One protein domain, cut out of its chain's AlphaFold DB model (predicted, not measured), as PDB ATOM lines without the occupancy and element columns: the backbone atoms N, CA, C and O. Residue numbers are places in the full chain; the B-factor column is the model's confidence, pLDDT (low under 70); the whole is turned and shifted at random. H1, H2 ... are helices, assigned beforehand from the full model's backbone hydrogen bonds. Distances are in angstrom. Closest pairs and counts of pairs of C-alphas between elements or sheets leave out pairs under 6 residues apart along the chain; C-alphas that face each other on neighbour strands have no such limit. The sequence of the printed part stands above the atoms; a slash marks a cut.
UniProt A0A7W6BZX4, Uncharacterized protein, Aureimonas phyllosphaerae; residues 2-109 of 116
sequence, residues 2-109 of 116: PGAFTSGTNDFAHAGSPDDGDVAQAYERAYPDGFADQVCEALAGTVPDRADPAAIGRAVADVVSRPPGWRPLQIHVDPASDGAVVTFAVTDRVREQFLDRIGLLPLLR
ATOM      1  N   PRO A   2     -28.927 -35.726  40.107       88.38
ATOM      2  CA  PRO A   2     -28.334 -35.715  38.776       88.38
ATOM      3  C   PRO A   2     -27.145 -34.746  38.756       88.38
ATOM      4  O   PRO A   2     -27.256 -33.657  39.319       88.38
ATOM      5  N   GLY A   3     -26.038 -35.156  38.143       89.19
ATOM      6  CA  GLY A   3     -24.997 -34.239  37.672       89.19
ATOM      7  C   GLY A   3     -25.319 -33.708  36.272       89.19
ATOM      8  O   GLY A   3     -26.435 -33.895  35.779       89.19
ATOM      9  N   ALA A   4     -24.344 -33.074  35.622       87.94
ATOM     10  CA  ALA A   4     -24.507 -32.519  34.278       87.94
ATOM     11  C   ALA A   4     -24.590 -33.607  33.187       87.94
ATOM     12  O   ALA A   4     -23.888 -34.623  33.241       87.94
ATOM     13  N   PHE A   5     -25.417 -33.360  32.166       86.75
ATOM     14  CA  PHE A   5     -25.526 -34.178  30.957       86.75
ATOM     15  C   PHE A   5     -25.534 -33.248  29.740       86.75
ATOM     16  O   PHE A   5     -26.364 -32.363  29.642       86.75
ATOM     17  N   THR A   6     -24.626 -33.430  28.786       78.00
ATOM     18  CA  THR A   6     -24.559 -32.566  27.590       78.00
ATOM     19  C   THR A   6     -25.214 -33.208  26.370       78.00
ATOM     20  O   THR A   6     -25.715 -32.513  25.487       78.00
ATOM     21  N   SER A   7     -25.269 -34.541  26.329       69.81
ATOM     22  CA  SER A   7     -25.914 -35.298  25.255       69.81
ATOM     23  C   SER A   7     -27.417 -35.438  25.500       69.81
ATOM     24  O   SER A   7     -27.848 -35.946  26.533       69.81
ATOM     25  N   GLY A   8     -28.232 -34.998  24.537       61.75
ATOM     26  CA  GLY A   8     -29.691 -35.168  24.545       61.75
ATOM     27  C   GLY A   8     -30.489 -34.128  25.342       61.75
ATOM     28  O   GLY A   8     -31.686 -34.002  25.093       61.75
ATOM     29  N   THR A   9     -29.859 -33.362  26.237       60.50
ATOM     30  CA  THR A   9     -30.513 -32.277  27.003       60.50
ATOM     31  C   THR A   9     -30.028 -30.880  26.614       60.50
ATOM     32  O   THR A   9     -30.793 -29.930  26.756       60.50
ATOM     33  N   ASN A  10     -28.825 -30.772  26.027       63.12
ATOM     34  CA  ASN A  10     -28.226 -29.538  25.503       63.12
ATOM     35  C   ASN A  10     -28.430 -28.338  26.452       63.12
ATOM     36  O   ASN A  10     -28.975 -27.304  26.062       63.12
ATOM     37  N   ASP A  11     -28.015 -28.531  27.711       65.56
ATOM     38  CA  ASP A  11     -28.378 -27.725  28.889       65.56
ATOM     39  C   ASP A  11     -28.188 -26.206  28.711       65.56
ATOM     40  O   ASP A  11     -28.911 -25.418  29.317       65.56
ATOM     41  N   PHE A  12     -27.254 -25.786  27.851       70.56
ATOM     42  CA  PHE A  12     -26.957 -24.375  27.593       70.56
ATOM     43  C   PHE A  12     -27.646 -23.815  26.339       70.56
ATOM     44  O   PHE A  12     -28.019 -22.646  26.319       70.56
ATOM     45  N   ALA A  13     -27.865 -24.625  25.297       70.75
ATOM     46  CA  ALA A  13     -28.367 -24.143  24.004       70.75
ATOM     47  C   ALA A  13     -29.830 -23.664  24.050       70.75
ATOM     48  O   ALA A  13     -30.263 -22.880  23.205       70.75
ATOM     49  N   HIS A  14     -30.598 -24.156  25.022       72.69
ATOM     50  CA  HIS A  14     -32.002 -23.793  25.239       72.69
ATOM     51  C   HIS A  14     -32.239 -23.146  26.607       72.69
ATOM     52  O   HIS A  14     -33.383 -23.062  27.060       72.69
ATOM     53  N   ALA A  15     -31.172 -22.704  27.274       80.69
ATOM     54  CA  ALA A  15     -31.295 -21.963  28.515       80.69
ATOM     55  C   ALA A  15     -32.025 -20.632  28.267       80.69
ATOM     56  O   ALA A  15     -31.841 -19.977  27.240       80.69
ATOM     57  N   GLY A  16     -32.875 -20.237  29.215       86.38
ATOM     58  CA  GLY A  16     -33.463 -18.900  29.211       86.38
ATOM     59  C   GLY A  16     -32.404 -17.823  29.470       86.38
ATOM     60  O   GLY A  16     -31.334 -18.104  30.007       86.38
ATOM     61  N   SER A  17     -32.726 -16.579  29.128       88.88
ATOM     62  CA  SER A  17     -31.921 -15.399  29.458       88.88
ATOM     63  C   SER A  17     -32.573 -14.593  30.587       88.88
ATOM     64  O   SER A  17     -33.789 -14.692  30.764       88.88
ATOM     65  N   PRO A  18     -31.816 -13.772  31.338       93.56
ATOM     66  CA  PRO A  18     -32.411 -12.819  32.272       93.56
ATOM     67  C   PRO A  18     -33.410 -11.887  31.566       93.56
ATOM     68  O   PRO A  18     -33.124 -11.395  30.476       93.56
ATOM     69  N   ASP A  19     -34.557 -11.625  32.200       96.56
ATOM     70  CA  ASP A  19     -35.614 -10.769  31.632       96.56
ATOM     71  C   ASP A  19     -35.223  -9.277  31.590       96.56
ATOM     72  O   ASP A  19     -35.713  -8.523  30.750       96.56
ATOM     73  N   ASP A  20     -34.337  -8.840  32.491       97.75
ATOM     74  CA  ASP A  20     -33.813  -7.471  32.533       97.75
ATOM     75  C   ASP A  20     -32.550  -7.356  31.666       97.75
ATOM     76  O   ASP A  20     -31.437  -7.697  32.083       97.75
ATOM     77  N   GLY A  21     -32.739  -6.881  30.434       96.69
ATOM     78  CA  GLY A  21     -31.664  -6.737  29.453       96.69
ATOM     79  C   GLY A  21     -30.611  -5.689  29.827       96.69
ATOM     80  O   GLY A  21     -29.438  -5.869  29.494       96.69
ATOM     81  N   ASP A  22     -30.994  -4.630  30.547       97.69
ATOM     82  CA  ASP A  22     -30.063  -3.575  30.954       97.69
ATOM     83  C   ASP A  22     -29.104  -4.102  32.028       97.69
ATOM     84  O   ASP A  22     -27.888  -3.894  31.944       97.69
ATOM     85  N   VAL A  23     -29.630  -4.856  32.999       97.25
ATOM     86  CA  VAL A  23     -28.813  -5.530  34.016       97.25
ATOM     87  C   VAL A  23     -27.948  -6.622  33.388       97.25
ATOM     88  O   VAL A  23     -26.753  -6.681  33.680       97.25
ATOM     89  N   ALA A  24     -28.498  -7.450  32.493       95.44
ATOM     90  CA  ALA A  24     -27.725  -8.493  31.813       95.44
ATOM     91  C   ALA A  24     -26.525  -7.904  31.051       95.44
ATOM     92  O   ALA A  24     -25.398  -8.379  31.182       95.44
ATOM     93  N   GLN A  25     -26.740  -6.807  30.324       95.38
ATOM     94  CA  GLN A  25     -25.681  -6.139  29.576       95.38
ATOM     95  C   GLN A  25     -24.665  -5.428  30.484       95.38
ATOM     96  O   GLN A  25     -23.484  -5.340  30.136       95.38
ATOM     97  N   ALA A  26     -25.092  -4.921  31.645       96.81
ATOM     98  CA  ALA A  26     -24.172  -4.380  32.642       96.81
ATOM     99  C   ALA A  26     -23.213  -5.460  33.171       96.81
ATOM    100  O   ALA A  26     -22.025  -5.181  33.316       96.81
ATOM    101  N   TYR A  27     -23.707  -6.683  33.400       95.81
ATOM    102  CA  TYR A  27     -22.871  -7.826  33.774       95.81
ATOM    103  C   TYR A  27     -21.936  -8.241  32.637       95.81
ATOM    104  O   TYR A  27     -20.742  -8.377  32.881       95.81
ATOM    105  N   GLU A  28     -22.431  -8.357  31.401       94.81
ATOM    106  CA  GLU A  28     -21.600  -8.740  30.248       94.81
ATOM    107  C   GLU A  28     -20.396  -7.800  30.077       94.81
ATOM    108  O   GLU A  28     -19.264  -8.244  29.939       94.81
ATOM    109  N   ARG A  29     -20.615  -6.482  30.198       96.38
ATOM    110  CA  ARG A  29     -19.542  -5.473  30.114       96.38
ATOM    111  C   ARG A  29     -18.598  -5.456  31.318       96.38
ATOM    112  O   ARG A  29     -17.522  -4.866  31.231       96.38
ATOM    113  N   ALA A  30     -19.030  -5.980  32.463       97.50
ATOM    114  CA  ALA A  30     -18.230  -5.996  33.684       97.50
ATOM    115  C   ALA A  30     -17.219  -7.155  33.707       97.50
ATOM    116  O   ALA A  30     -16.249  -7.096  34.466       97.50
ATOM    117  N   TYR A  31     -17.435  -8.187  32.891       96.38
ATOM    118  CA  TYR A  31     -16.541  -9.331  32.742       96.38
ATOM    119  C   TYR A  31     -15.688  -9.223  31.469       96.38
ATOM    120  O   TYR A  31     -15.982  -8.410  30.595       96.38
ATOM    121  N   PRO A  32     -14.594 -10.004  31.360       97.44
ATOM    122  CA  PRO A  32     -13.848 -10.114  30.111       97.44
ATOM    123  C   PRO A  32     -14.749 -10.534  28.943       97.44
ATOM    124  O   PRO A  32     -15.648 -11.355  29.126       97.44
ATOM    125  N   ASP A  33     -14.465 -10.016  27.747       95.38
ATOM    126  CA  ASP A  33     -15.209 -10.360  26.533       95.38
ATOM    127  C   ASP A  33     -15.286 -11.889  26.344       95.38
ATOM    128  O   ASP A  33     -14.261 -12.577  26.361       95.38
ATOM    129  N   GLY A  34     -16.501 -12.420  26.166       92.56
ATOM    130  CA  GLY A  34     -16.743 -13.854  25.948       92.56
ATOM    131  C   GLY A  34     -16.632 -14.729  27.201       92.56
ATOM    132  O   GLY A  34     -16.587 -15.954  27.092       92.56
ATOM    133  N   PHE A  35     -16.585 -14.141  28.401       95.50
ATOM    134  CA  PHE A  35     -16.450 -14.897  29.649       95.50
ATOM    135  C   PHE A  35     -17.586 -15.910  29.866       95.50
ATOM    136  O   PHE A  35     -17.324 -17.039  30.277       95.50
ATOM    137  N   ALA A  36     -18.837 -15.538  29.573       90.69
ATOM    138  CA  ALA A  36     -19.976 -16.444  29.720       90.69
ATOM    139  C   ALA A  36     -19.848 -17.677  28.806       90.69
ATOM    140  O   ALA A  36     -19.999 -18.808  29.274       90.69
ATOM    141  N   ASP A  37     -19.483 -17.467  27.539       90.56
ATOM    142  CA  ASP A  37     -19.256 -18.542  26.567       90.56
ATOM    143  C   ASP A  37     -18.124 -19.467  27.023       90.56
ATOM    144  O   ASP A  37     -18.279 -20.689  27.025       90.56
ATOM    145  N   GLN A  38     -17.024 -18.891  27.519       94.44
ATOM    146  CA  GLN A  38     -15.902 -19.652  28.066       94.44
ATOM    147  C   GLN A  38     -16.330 -20.555  29.234       94.44
ATOM    148  O   GLN A  38     -15.881 -21.700  29.327       94.44
ATOM    149  N   VAL A  39     -17.184 -20.060  30.137       92.31
ATOM    150  CA  VAL A  39     -17.705 -20.864  31.254       92.31
ATOM    151  C   VAL A  39     -18.580 -22.006  30.737       92.31
ATOM    152  O   VAL A  39     -18.401 -23.143  31.175       92.31
ATOM    153  N   CYS A  40     -19.488 -21.736  29.797       89.25
ATOM    154  CA  CYS A  40     -20.353 -22.756  29.199       89.25
ATOM    155  C   CYS A  40     -19.543 -23.856  28.497       89.25
ATOM    156  O   CYS A  40     -19.787 -25.041  28.729       89.25
ATOM    157  N   GLU A  41     -18.543 -23.484  27.692       89.81
ATOM    158  CA  GLU A  41     -17.649 -24.431  27.016       89.81
ATOM    159  C   GLU A  41     -16.840 -25.266  28.014       89.81
ATOM    160  O   GLU A  41     -16.765 -26.491  27.888       89.81
ATOM    161  N   ALA A  42     -16.271 -24.625  29.040       92.69
ATOM    162  CA  ALA A  42     -15.497 -25.314  30.067       92.69
ATOM    163  C   ALA A  42     -16.353 -26.329  30.837       92.69
ATOM    164  O   ALA A  42     -15.910 -27.456  31.059       92.69
ATOM    165  N   LEU A  43     -17.586 -25.960  31.208       90.12
ATOM    166  CA  LEU A  43     -18.526 -26.857  31.882       90.12
ATOM    167  C   LEU A  43     -18.952 -28.012  30.975       90.12
ATOM    168  O   LEU A  43     -18.921 -29.164  31.410       90.12
ATOM    169  N   ALA A  44     -19.291 -27.735  29.713       87.88
ATOM    170  CA  ALA A  44     -19.650 -28.770  28.751       87.88
ATOM    171  C   ALA A  44     -18.516 -29.795  28.565       87.88
ATOM    172  O   ALA A  44     -18.776 -30.996  28.498       87.88
ATOM    173  N   GLY A  45     -17.259 -29.336  28.579       90.44
ATOM    174  CA  GLY A  45     -16.070 -30.184  28.488       90.44
ATOM    175  C   GLY A  45     -15.829 -31.116  29.685       90.44
ATOM    176  O   GLY A  45     -15.002 -32.020  29.587       90.44
ATOM    177  N   THR A  46     -16.537 -30.939  30.806       92.06
ATOM    178  CA  THR A  46     -16.427 -31.844  31.969       92.06
ATOM    179  C   THR A  46     -17.265 -33.115  31.826       92.06
ATOM    180  O   THR A  46     -17.020 -34.097  32.529       92.06
ATOM    181  N   VAL A  47     -18.246 -33.122  30.918       91.06
ATOM    182  CA  VAL A  47     -19.193 -34.229  30.775       91.06
ATOM    183  C   VAL A  47     -18.670 -35.247  29.756       91.06
ATOM    184  O   VAL A  47     -18.428 -34.887  28.607       91.06
ATOM    185  N   PRO A  48     -18.529 -36.536  30.117       90.50
ATOM    186  CA  PRO A  48     -18.110 -37.561  29.164       90.50
ATOM    187  C   PRO A  48     -19.141 -37.776  28.044       90.50
ATOM    188  O   PRO A  48     -20.327 -37.911  28.329       90.50
ATOM    189  N   ASP A  49     -18.689 -37.989  26.803       86.81
ATOM    190  CA  ASP A  49     -19.557 -38.241  25.628       86.81
ATOM    191  C   ASP A  49     -20.556 -39.395  25.815       86.81
ATOM    192  O   ASP A  49     -21.643 -39.423  25.242       86.81
ATOM    193  N   ARG A  50     -20.174 -40.380  26.634       84.56
ATOM    194  CA  ARG A  50     -20.972 -41.573  26.962       84.56
ATOM    195  C   ARG A  50     -21.971 -41.360  28.107       84.56
ATOM    196  O   ARG A  50     -22.505 -42.341  28.625       84.56
ATOM    197  N   ALA A  51     -22.160 -40.127  28.572       90.62
ATOM    198  CA  ALA A  51     -23.161 -39.797  29.577       90.62
ATOM    199  C   ALA A  51     -24.568 -40.032  29.003       90.62
ATOM    200  O   ALA A  51     -24.970 -39.400  28.030       90.62
ATOM    201  N   ASP A  52     -25.312 -40.957  29.610       91.19
ATOM    202  CA  ASP A  52     -26.667 -41.335  29.200       91.19
ATOM    203  C   ASP A  52     -27.701 -40.787  30.203       91.19
ATOM    204  O   ASP A  52     -27.803 -41.331  31.311       91.19
ATOM    205  N   PRO A  53     -28.506 -39.769  29.837       90.81
ATOM    206  CA  PRO A  53     -29.565 -39.239  30.699       90.81
ATOM    207  C   PRO A  53     -30.589 -40.292  31.146       90.81
ATOM    208  O   PRO A  53     -31.163 -40.180  32.233       90.81
ATOM    209  N   ALA A  54     -30.799 -41.367  30.373       93.31
ATOM    210  CA  ALA A  54     -31.721 -42.437  30.756       93.31
ATOM    211  C   ALA A  54     -31.258 -43.200  32.014       93.31
ATOM    212  O   ALA A  54     -32.067 -43.882  32.653       93.31
ATOM    213  N   ALA A  55     -29.994 -43.049  32.432       93.88
ATOM    214  CA  ALA A  55     -29.504 -43.552  33.714       93.88
ATOM    215  C   ALA A  55     -30.284 -42.986  34.910       93.88
ATOM    216  O   ALA A  55     -30.499 -43.709  35.885       93.88
ATOM    217  N   ILE A  56     -30.780 -41.746  34.819       94.69
ATOM    218  CA  ILE A  56     -31.638 -41.143  35.847       94.69
ATOM    219  C   ILE A  56     -32.953 -41.905  35.968       94.69
ATOM    220  O   ILE A  56     -33.331 -42.309  37.067       94.69
ATOM    221  N   GLY A  57     -33.625 -42.160  34.843       95.69
ATOM    222  CA  GLY A  57     -34.883 -42.907  34.828       95.69
ATOM    223  C   GLY A  57     -34.724 -44.311  35.416       95.69
ATOM    224  O   GLY A  57     -35.543 -44.739  36.230       95.69
ATOM    225  N   ARG A  58     -33.621 -44.997  35.086       97.25
ATOM    226  CA  ARG A  58     -33.289 -46.310  35.663       97.25
ATOM    227  C   ARG A  58     -33.062 -46.237  37.175       97.25
ATOM    228  O   ARG A  58     -33.605 -47.065  37.900       97.25
ATOM    229  N   ALA A  59     -32.321 -45.238  37.655       96.81
ATOM    230  CA  ALA A  59     -32.097 -45.037  39.086       96.81
ATOM    231  C   ALA A  59     -33.401 -44.746  39.848       96.81
ATOM    232  O   ALA A  59     -33.619 -45.295  40.925       96.81
ATOM    233  N   VAL A  60     -34.300 -43.933  39.285       96.88
ATOM    234  CA  VAL A  60     -35.616 -43.665  39.889       96.88
ATOM    235  C   VAL A  60     -36.460 -44.939  39.948       96.88
ATOM    236  O   VAL A  60     -37.035 -45.237  40.995       96.88
ATOM    237  N   ALA A  61     -36.504 -45.718  38.862       97.75
ATOM    238  CA  ALA A  61     -37.230 -46.986  38.835       97.75
ATOM    239  C   ALA A  61     -36.708 -47.973  39.898       97.75
ATOM    240  O   ALA A  61     -37.510 -48.602  40.588       97.75
ATOM    241  N   ASP A  62     -35.385 -48.051  40.086       97.25
ATOM    242  CA  ASP A  62     -34.758 -48.859  41.141       97.25
ATOM    243  C   ASP A  62     -35.118 -48.374  42.557       97.25
ATOM    244  O   ASP A  62     -35.397 -49.177  43.442       97.25
ATOM    245  N   VAL A  63     -35.190 -47.062  42.803       96.25
ATOM    246  CA  VAL A  63     -35.631 -46.542  44.114       96.25
ATOM    247  C   VAL A  63     -37.076 -46.921  44.409       96.25
ATOM    248  O   VAL A  63     -37.400 -47.302  45.535       96.25
ATOM    249  N   VAL A  64     -37.958 -46.796  43.417       95.88
ATOM    250  CA  VAL A  64     -39.385 -47.080  43.595       95.88
ATOM    251  C   VAL A  64     -39.625 -48.570  43.840       95.88
ATOM    252  O   VAL A  64     -40.473 -48.904  44.671       95.88
ATOM    253  N   SER A  65     -38.863 -49.447  43.178       96.38
ATOM    254  CA  SER A  65     -38.982 -50.904  43.326       96.38
ATOM    255  C   SER A  65     -38.486 -51.423  44.682       96.38
ATOM    256  O   SER A  65     -38.897 -52.502  45.112       96.38
ATOM    257  N   ARG A  66     -37.637 -50.664  45.391       94.88
ATOM    258  CA  ARG A  66     -37.137 -51.053  46.716       94.88
ATOM    259  C   ARG A  66     -38.255 -51.063  47.766       94.88
ATOM    260  O   ARG A  66     -39.053 -50.115  47.825       94.88
ATOM    261  N   PRO A  67     -38.270 -52.070  48.662       91.75
ATOM    262  CA  PRO A  67     -39.226 -52.130  49.760       91.75
ATOM    263  C   PRO A  67     -39.174 -50.884  50.665       91.75
ATOM    264  O   PRO A  67     -38.121 -50.240  50.785       91.75
ATOM    265  N   PRO A  68     -40.277 -50.555  51.366       88.44
ATOM    266  CA  PRO A  68     -40.268 -49.531  52.407       88.44
ATOM    267  C   PRO A  68     -39.137 -49.763  53.420       88.44
ATOM    268  O   PRO A  68     -38.886 -50.891  53.840       88.44
ATOM    269  N   GLY A  69     -38.431 -48.696  53.797       89.69
ATOM    270  CA  GLY A  69     -37.278 -48.762  54.705       89.69
ATOM    271  C   GLY A  69     -35.938 -49.143  54.057       89.69
ATOM    272  O   GLY A  69     -34.911 -48.993  54.707       89.69
ATOM    273  N   TRP A  70     -35.921 -49.564  52.785       90.38
ATOM    274  CA  TRP A  70     -34.695 -49.937  52.050       90.38
ATOM    275  C   TRP A  70     -34.301 -48.945  50.952       90.38
ATOM    276  O   TRP A  70     -33.328 -49.154  50.218       90.38
ATOM    277  N   ARG A  71     -35.066 -47.863  50.812       95.00
ATOM    278  CA  ARG A  71     -34.758 -46.794  49.865       95.00
ATOM    279  C   ARG A  71     -33.564 -45.995  50.387       95.00
ATOM    280  O   ARG A  71     -33.595 -45.578  51.545       95.00
ATOM    281  N   PRO A  72     -32.525 -45.786  49.566       93.94
ATOM    282  CA  PRO A  72     -31.412 -44.942  49.966       93.94
ATOM    283  C   PRO A  72     -31.903 -43.505  50.164       93.94
ATOM    284  O   PRO A  72     -32.801 -43.051  49.454       93.94
ATOM    285  N   LEU A  73     -31.295 -42.789  51.113       92.50
ATOM    286  CA  LEU A  73     -31.600 -41.374  51.345       92.50
ATOM    287  C   LEU A  73     -31.273 -40.531  50.104       92.50
ATOM    288  O   LEU A  73     -32.032 -39.634  49.745       92.50
ATOM    289  N   GLN A  74     -30.164 -40.856  49.434       93.44
ATOM    290  CA  GLN A  74     -29.742 -40.231  48.188       93.44
ATOM    291  C   GLN A  74     -29.168 -41.261  47.213       93.44
ATOM    292  O   GLN A  74     -28.542 -42.244  47.608       93.44
ATOM    293  N   ILE A  75     -29.356 -40.999  45.921       95.69
ATOM    294  CA  ILE A  75     -28.627 -41.648  44.827       95.69
ATOM    295  C   ILE A  75     -27.951 -40.555  44.016       95.69
ATOM    296  O   ILE A  75     -28.583 -39.546  43.694       95.69
ATOM    297  N   HIS A  76     -26.692 -40.770  43.655       95.56
ATOM    298  CA  HIS A  76     -25.944 -39.893  42.766       95.56
ATOM    299  C   HIS A  76     -25.810 -40.555  41.401       95.56
ATOM    300  O   HIS A  76     -25.368 -41.699  41.299       95.56
ATOM    301  N   VAL A  77     -26.202 -39.829  40.363       95.69
ATOM    302  CA  VAL A  77     -25.956 -40.206  38.973       95.69
ATOM    303  C   VAL A  77     -25.331 -38.978  38.336       95.69
ATOM    304  O   VAL A  77     -26.025 -38.079  37.867       95.69
ATOM    305  N   ASP A  78     -24.012 -38.918  38.425       94.56
ATOM    306  CA  ASP A  78     -23.222 -37.752  38.058       94.56
ATOM    307  C   ASP A  78     -22.024 -38.203  37.211       94.56
ATOM    308  O   ASP A  78     -21.007 -38.644  37.751       94.56
ATOM    309  N   PRO A  79     -22.161 -38.172  35.876       92.88
ATOM    310  CA  PRO A  79     -21.078 -38.525  34.967       92.88
ATOM    311  C   PRO A  79     -19.910 -37.532  34.990       92.88
ATOM    312  O   PRO A  79     -18.789 -37.939  34.686       92.88
ATOM    313  N   ALA A  80     -20.172 -36.263  35.320       92.19
ATOM    314  CA  ALA A  80     -19.176 -35.193  35.370       92.19
ATOM    315  C   ALA A  80     -18.318 -35.260  36.644       92.19
ATOM    316  O   ALA A  80     -17.211 -34.727  36.675       92.19
ATOM    317  N   SER A  81     -18.800 -35.960  37.677       93.69
ATOM    318  CA  SER A  81     -18.135 -36.078  38.974       93.69
ATOM    319  C   SER A  81     -17.834 -34.700  39.580       93.69
ATOM    320  O   SER A  81     -16.706 -34.423  39.997       93.69
ATOM    321  N   ASP A  82     -18.859 -33.851  39.661       93.81
ATOM    322  CA  ASP A  82     -18.782 -32.449  40.098       93.81
ATOM    323  C   ASP A  82     -18.429 -32.272  41.592       93.81
ATOM    324  O   ASP A  82     -18.165 -31.164  42.062       93.81
ATOM    325  N   GLY A  83     -18.392 -33.375  42.345       95.19
ATOM    326  CA  GLY A  83     -18.065 -33.409  43.770       95.19
ATOM    327  C   GLY A  83     -19.280 -33.521  44.697       95.19
ATOM    328  O   GLY A  83     -19.108 -33.633  45.918       95.19
ATOM    329  N   ALA A  84     -20.503 -33.570  44.163       95.06
ATOM    330  CA  ALA A  84     -21.727 -33.729  44.944       95.06
ATOM    331  C   ALA A  84     -21.705 -34.998  45.808       95.06
ATOM    332  O   ALA A  84     -22.055 -34.930  46.983       95.06
ATOM    333  N   VAL A  85     -21.238 -36.137  45.277       95.12
ATOM    334  CA  VAL A  85     -21.125 -37.408  46.030       95.12
ATOM    335  C   VAL A  85     -20.363 -37.220  47.346       95.12
ATOM    336  O   VAL A  85     -20.775 -37.724  48.390       95.12
ATOM    337  N   VAL A  86     -19.262 -36.467  47.309       96.75
ATOM    338  CA  VAL A  86     -18.416 -36.222  48.483       96.75
ATOM    339  C   VAL A  86     -19.097 -35.242  49.433       96.75
ATOM    340  O   VAL A  86     -19.203 -35.501  50.633       96.75
ATOM    341  N   THR A  87     -19.594 -34.128  48.896       97.00
ATOM    342  CA  THR A  87     -20.204 -33.054  49.692       97.00
ATOM    343  C   THR A  87     -21.451 -33.536  50.429       97.00
ATOM    344  O   THR A  87     -21.631 -33.243  51.615       97.00
ATOM    345  N   PHE A  88     -22.300 -34.321  49.762       96.75
ATOM    346  CA  PHE A  88     -23.489 -34.892  50.383       96.75
ATOM    347  C   PHE A  88     -23.148 -35.952  51.423       96.75
ATOM    348  O   PHE A  88     -23.731 -35.909  52.500       96.75
ATOM    349  N   ALA A  89     -22.152 -36.814  51.191       96.06
ATOM    350  CA  ALA A  89     -21.718 -37.775  52.205       96.06
ATOM    351  C   ALA A  89     -21.268 -37.085  53.510       96.06
ATOM    352  O   ALA A  89     -21.646 -37.507  54.604       96.06
ATOM    353  N   VAL A  90     -20.509 -35.986  53.406       98.00
ATOM    354  CA  VAL A  90     -20.111 -35.177  54.573       98.00
ATOM    355  C   VAL A  90     -21.332 -34.539  55.233       98.00
ATOM    356  O   VAL A  90     -21.495 -34.617  56.451       98.00
ATOM    357  N   THR A  91     -22.206 -33.929  54.437       97.50
ATOM    358  CA  THR A  91     -23.397 -33.232  54.936       97.50
ATOM    359  C   THR A  91     -24.348 -34.184  55.664       97.50
ATOM    360  O   THR A  91     -24.820 -33.868  56.757       97.50
ATOM    361  N   ASP A  92     -24.605 -35.357  55.091       96.75
ATOM    362  CA  ASP A  92     -25.475 -36.377  55.670       96.75
ATOM    363  C   ASP A  92     -24.895 -36.897  56.986       96.75
ATOM    364  O   ASP A  92     -25.617 -37.001  57.980       96.75
ATOM    365  N   ARG A  93     -23.573 -37.099  57.049       97.38
ATOM    366  CA  ARG A  93     -22.896 -37.499  58.284       97.38
ATOM    367  C   ARG A  93     -23.009 -36.442  59.383       97.38
ATOM    368  O   ARG A  93     -23.309 -36.782  60.527       97.38
ATOM    369  N   VAL A  94     -22.790 -35.168  59.058       98.44
ATOM    370  CA  VAL A  94     -22.908 -34.063  60.027       98.44
ATOM    371  C   VAL A  94     -24.342 -33.952  60.557       98.44
ATOM    372  O   VAL A  94     -24.546 -33.763  61.758       98.44
ATOM    373  N   ARG A  95     -25.346 -34.114  59.688       97.75
ATOM    374  CA  ARG A  95     -26.767 -34.092  60.071       97.75
ATOM    375  C   ARG A  95     -27.141 -35.268  60.969       97.75
ATOM    376  O   ARG A  95     -27.819 -35.062  61.973       97.75
ATOM    377  N   GLU A  96     -26.669 -36.471  60.649       97.88
ATOM    378  CA  GLU A  96     -26.844 -37.654  61.498       97.88
ATOM    379  C   GLU A  96     -26.255 -37.421  62.896       97.88
ATOM    380  O   GLU A  96     -26.945 -37.620  63.893       97.88
ATOM    381  N   GLN A  97     -25.009 -36.943  62.977       98.38
ATOM    382  CA  GLN A  97     -24.341 -36.666  64.254       98.38
ATOM    383  C   GLN A  97     -25.071 -35.608  65.081       98.38
ATOM    384  O   GLN A  97     -25.133 -35.709  66.307       98.38
ATOM    385  N   PHE A  98     -25.622 -34.585  64.428       98.50
ATOM    386  CA  PHE A  98     -26.411 -33.573  65.114       98.50
ATOM    387  C   PHE A  98     -27.687 -34.168  65.719       98.50
ATOM    388  O   PHE A  98     -27.962 -33.922  66.891       98.50
ATOM    389  N   LEU A  99     -28.430 -34.979  64.955       98.44
ATOM    390  CA  LEU A  99     -29.648 -35.636  65.439       98.44
ATOM    391  C   LEU A  99     -29.362 -36.619  66.576       98.44
ATOM    392  O   LEU A  99     -30.126 -36.666  67.539       98.44
ATOM    393  N   ASP A 100     -28.249 -37.345  66.501       98.38
ATOM    394  CA  ASP A 100     -27.782 -38.206  67.588       98.38
ATOM    395  C   ASP A 100     -27.515 -37.399  68.867       98.38
ATOM    396  O   ASP A 100     -28.077 -37.677  69.927       98.38
ATOM    397  N   ARG A 101     -26.755 -36.301  68.747       98.50
ATOM    398  CA  ARG A 101     -26.378 -35.429  69.871       98.50
ATOM    399  C   ARG A 101     -27.576 -34.859  70.633       98.50
ATOM    400  O   ARG A 101     -27.455 -34.604  71.831       98.50
ATOM    401  N   ILE A 102     -28.699 -34.626  69.958       98.44
ATOM    402  CA  ILE A 102     -29.913 -34.061  70.567       98.44
ATOM    403  C   ILE A 102     -30.982 -35.117  70.889       98.44
ATOM    404  O   ILE A 102     -32.105 -34.756  71.229       98.44
ATOM    405  N   GLY A 103     -30.655 -36.413  70.800       98.00
ATOM    406  CA  GLY A 103     -31.563 -37.505  71.169       98.00
ATOM    407  C   GLY A 103     -32.676 -37.789  70.155       98.00
ATOM    408  O   GLY A 103     -33.685 -38.397  70.502       98.00
ATOM    409  N   LEU A 104     -32.508 -37.362  68.900       98.06
ATOM    410  CA  LEU A 104     -33.490 -37.499  67.819       98.06
ATOM    411  C   LEU A 104     -33.054 -38.478  66.718       98.06
ATOM    412  O   LEU A 104     -33.639 -38.489  65.634       98.06
ATOM    413  N   LEU A 105     -32.074 -39.345  66.991       96.00
ATOM    414  CA  LEU A 105     -31.609 -40.373  66.051       96.00
ATOM    415  C   LEU A 105     -32.736 -41.231  65.427       96.00
ATOM    416  O   LEU A 105     -32.641 -41.535  64.235       96.00
ATOM    417  N   PRO A 106     -33.828 -41.590  66.142       94.38
ATOM    418  CA  PRO A 106     -34.927 -42.349  65.544       94.38
ATOM    419  C   PRO A 106     -35.581 -41.683  64.322       94.38
ATOM    420  O   PRO A 106     -36.140 -42.394  63.493       94.38
ATOM    421  N   LEU A 107     -35.476 -40.355  64.163       93.50
ATOM    422  CA  LEU A 107     -36.025 -39.632  63.005       93.50
ATOM    423  C   LEU A 107     -35.333 -39.981  61.679       93.50
ATOM    424  O   LEU A 107     -35.891 -39.724  60.616       93.50
ATOM    425  N   LEU A 108     -34.140 -40.584  61.718       93.44
ATOM    426  CA  LEU A 108     -33.427 -41.015  60.513       93.44
ATOM    427  C   LEU A 108     -34.019 -42.269  59.866       93.44
ATOM    428  O   LEU A 108     -33.580 -42.674  58.790       93.44
ATOM    429  N   ARG A 109     -34.992 -42.915  60.514       90.19
ATOM    430  CA  ARG A 109     -35.645 -44.114  59.998       90.19
ATOM    431  C   ARG A 109     -37.129 -43.833  59.798       90.19
ATOM    432  O   ARG A 109     -37.792 -43.410  60.743       90.19
TER     433      ARG A 109
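Overview. This is residues 2 to 109 of the 116 residues of an uncharacterized protein of Aureimonas phyllosphaerae (UniProt A0A7W6BZX4). You are looking at an open, V-like shape of helices that hardly meet one another: one arm is made by H1 and H2, which form a corner, and the other by the long helix H4, with little H5 folding back at its outer end. H3 and the unnamed stretch of residues 66 to 83 lie on the H4 side of the shape, the stretch leading back from the far end of H3 toward the start of H4. The printed part has 108 residues with five named helices, in the order H1 H2 H3 H4 H5, and no named strand; its class is all helix, with 54 residues in the helices. It is only just extended, close to loose, with a radius of gyration of the C-alphas of 19.6 A, and spans 53 by 35 by 24 A.

Arrangement. Begin with residues 2 to 20, which hold no named element, and come to H1, residues 21 to 30. Next look at H2, residues 35 to 44: it is close to H1 but not clearly touching, the closest C-alphas being those of Glu 28 and Ala 36, 7.9 A apart. The lines of H1 and H2 stand at 88 degrees, about perpendicular. H3, residues 54 to 65, is apart from both H1 and H2. H4, residues 84 to 101, is apart from H1, H2 and H3. At H4's residues 96 to 99 alone you find the touch with H5, residues 105 to 108; the closest C-alphas, those of Leu 99 and Leu 105, are 5.2 A apart. H5 is apart from H1, H2 and H3. In H1, H2, H3 and H4 each O i to N i+4 pair is within hydrogen-bond range; H5 is too short for such a pair, and its 1 pair of O i and N i+3 is within range.

Along the chain. Find C-alpha 21 at (-31.664, -6.737, 29.453); from there H1 runs 14.1 A to C-alpha 30. H2 covers 14.3 A from Phe 35 to Ala 44, and H3 covers 16.8 A from Ala 54 to Ser 65. Go on to C-alpha 84 at (-21.727, -33.729, 44.944), where H4, the longest helix, begins its 25.4 A to Arg 101. H5, four residues from Leu 105, ends at C-alpha 108, at (-33.427, -41.015, 60.513).

Size, cuts and confidence. The two C-alphas farthest apart are those of Asp 33 and Gly 103, 54.7 A. Residues 14 to 26, of which 21 to 26 belong to H1, and residues 29 to 35 stand free. The printed part has no cut, and the link from H3 to H4, 18 residues, is long. Look at residues 7 to 11 for pLDDT under 70; the mean of the printed part is 91.9.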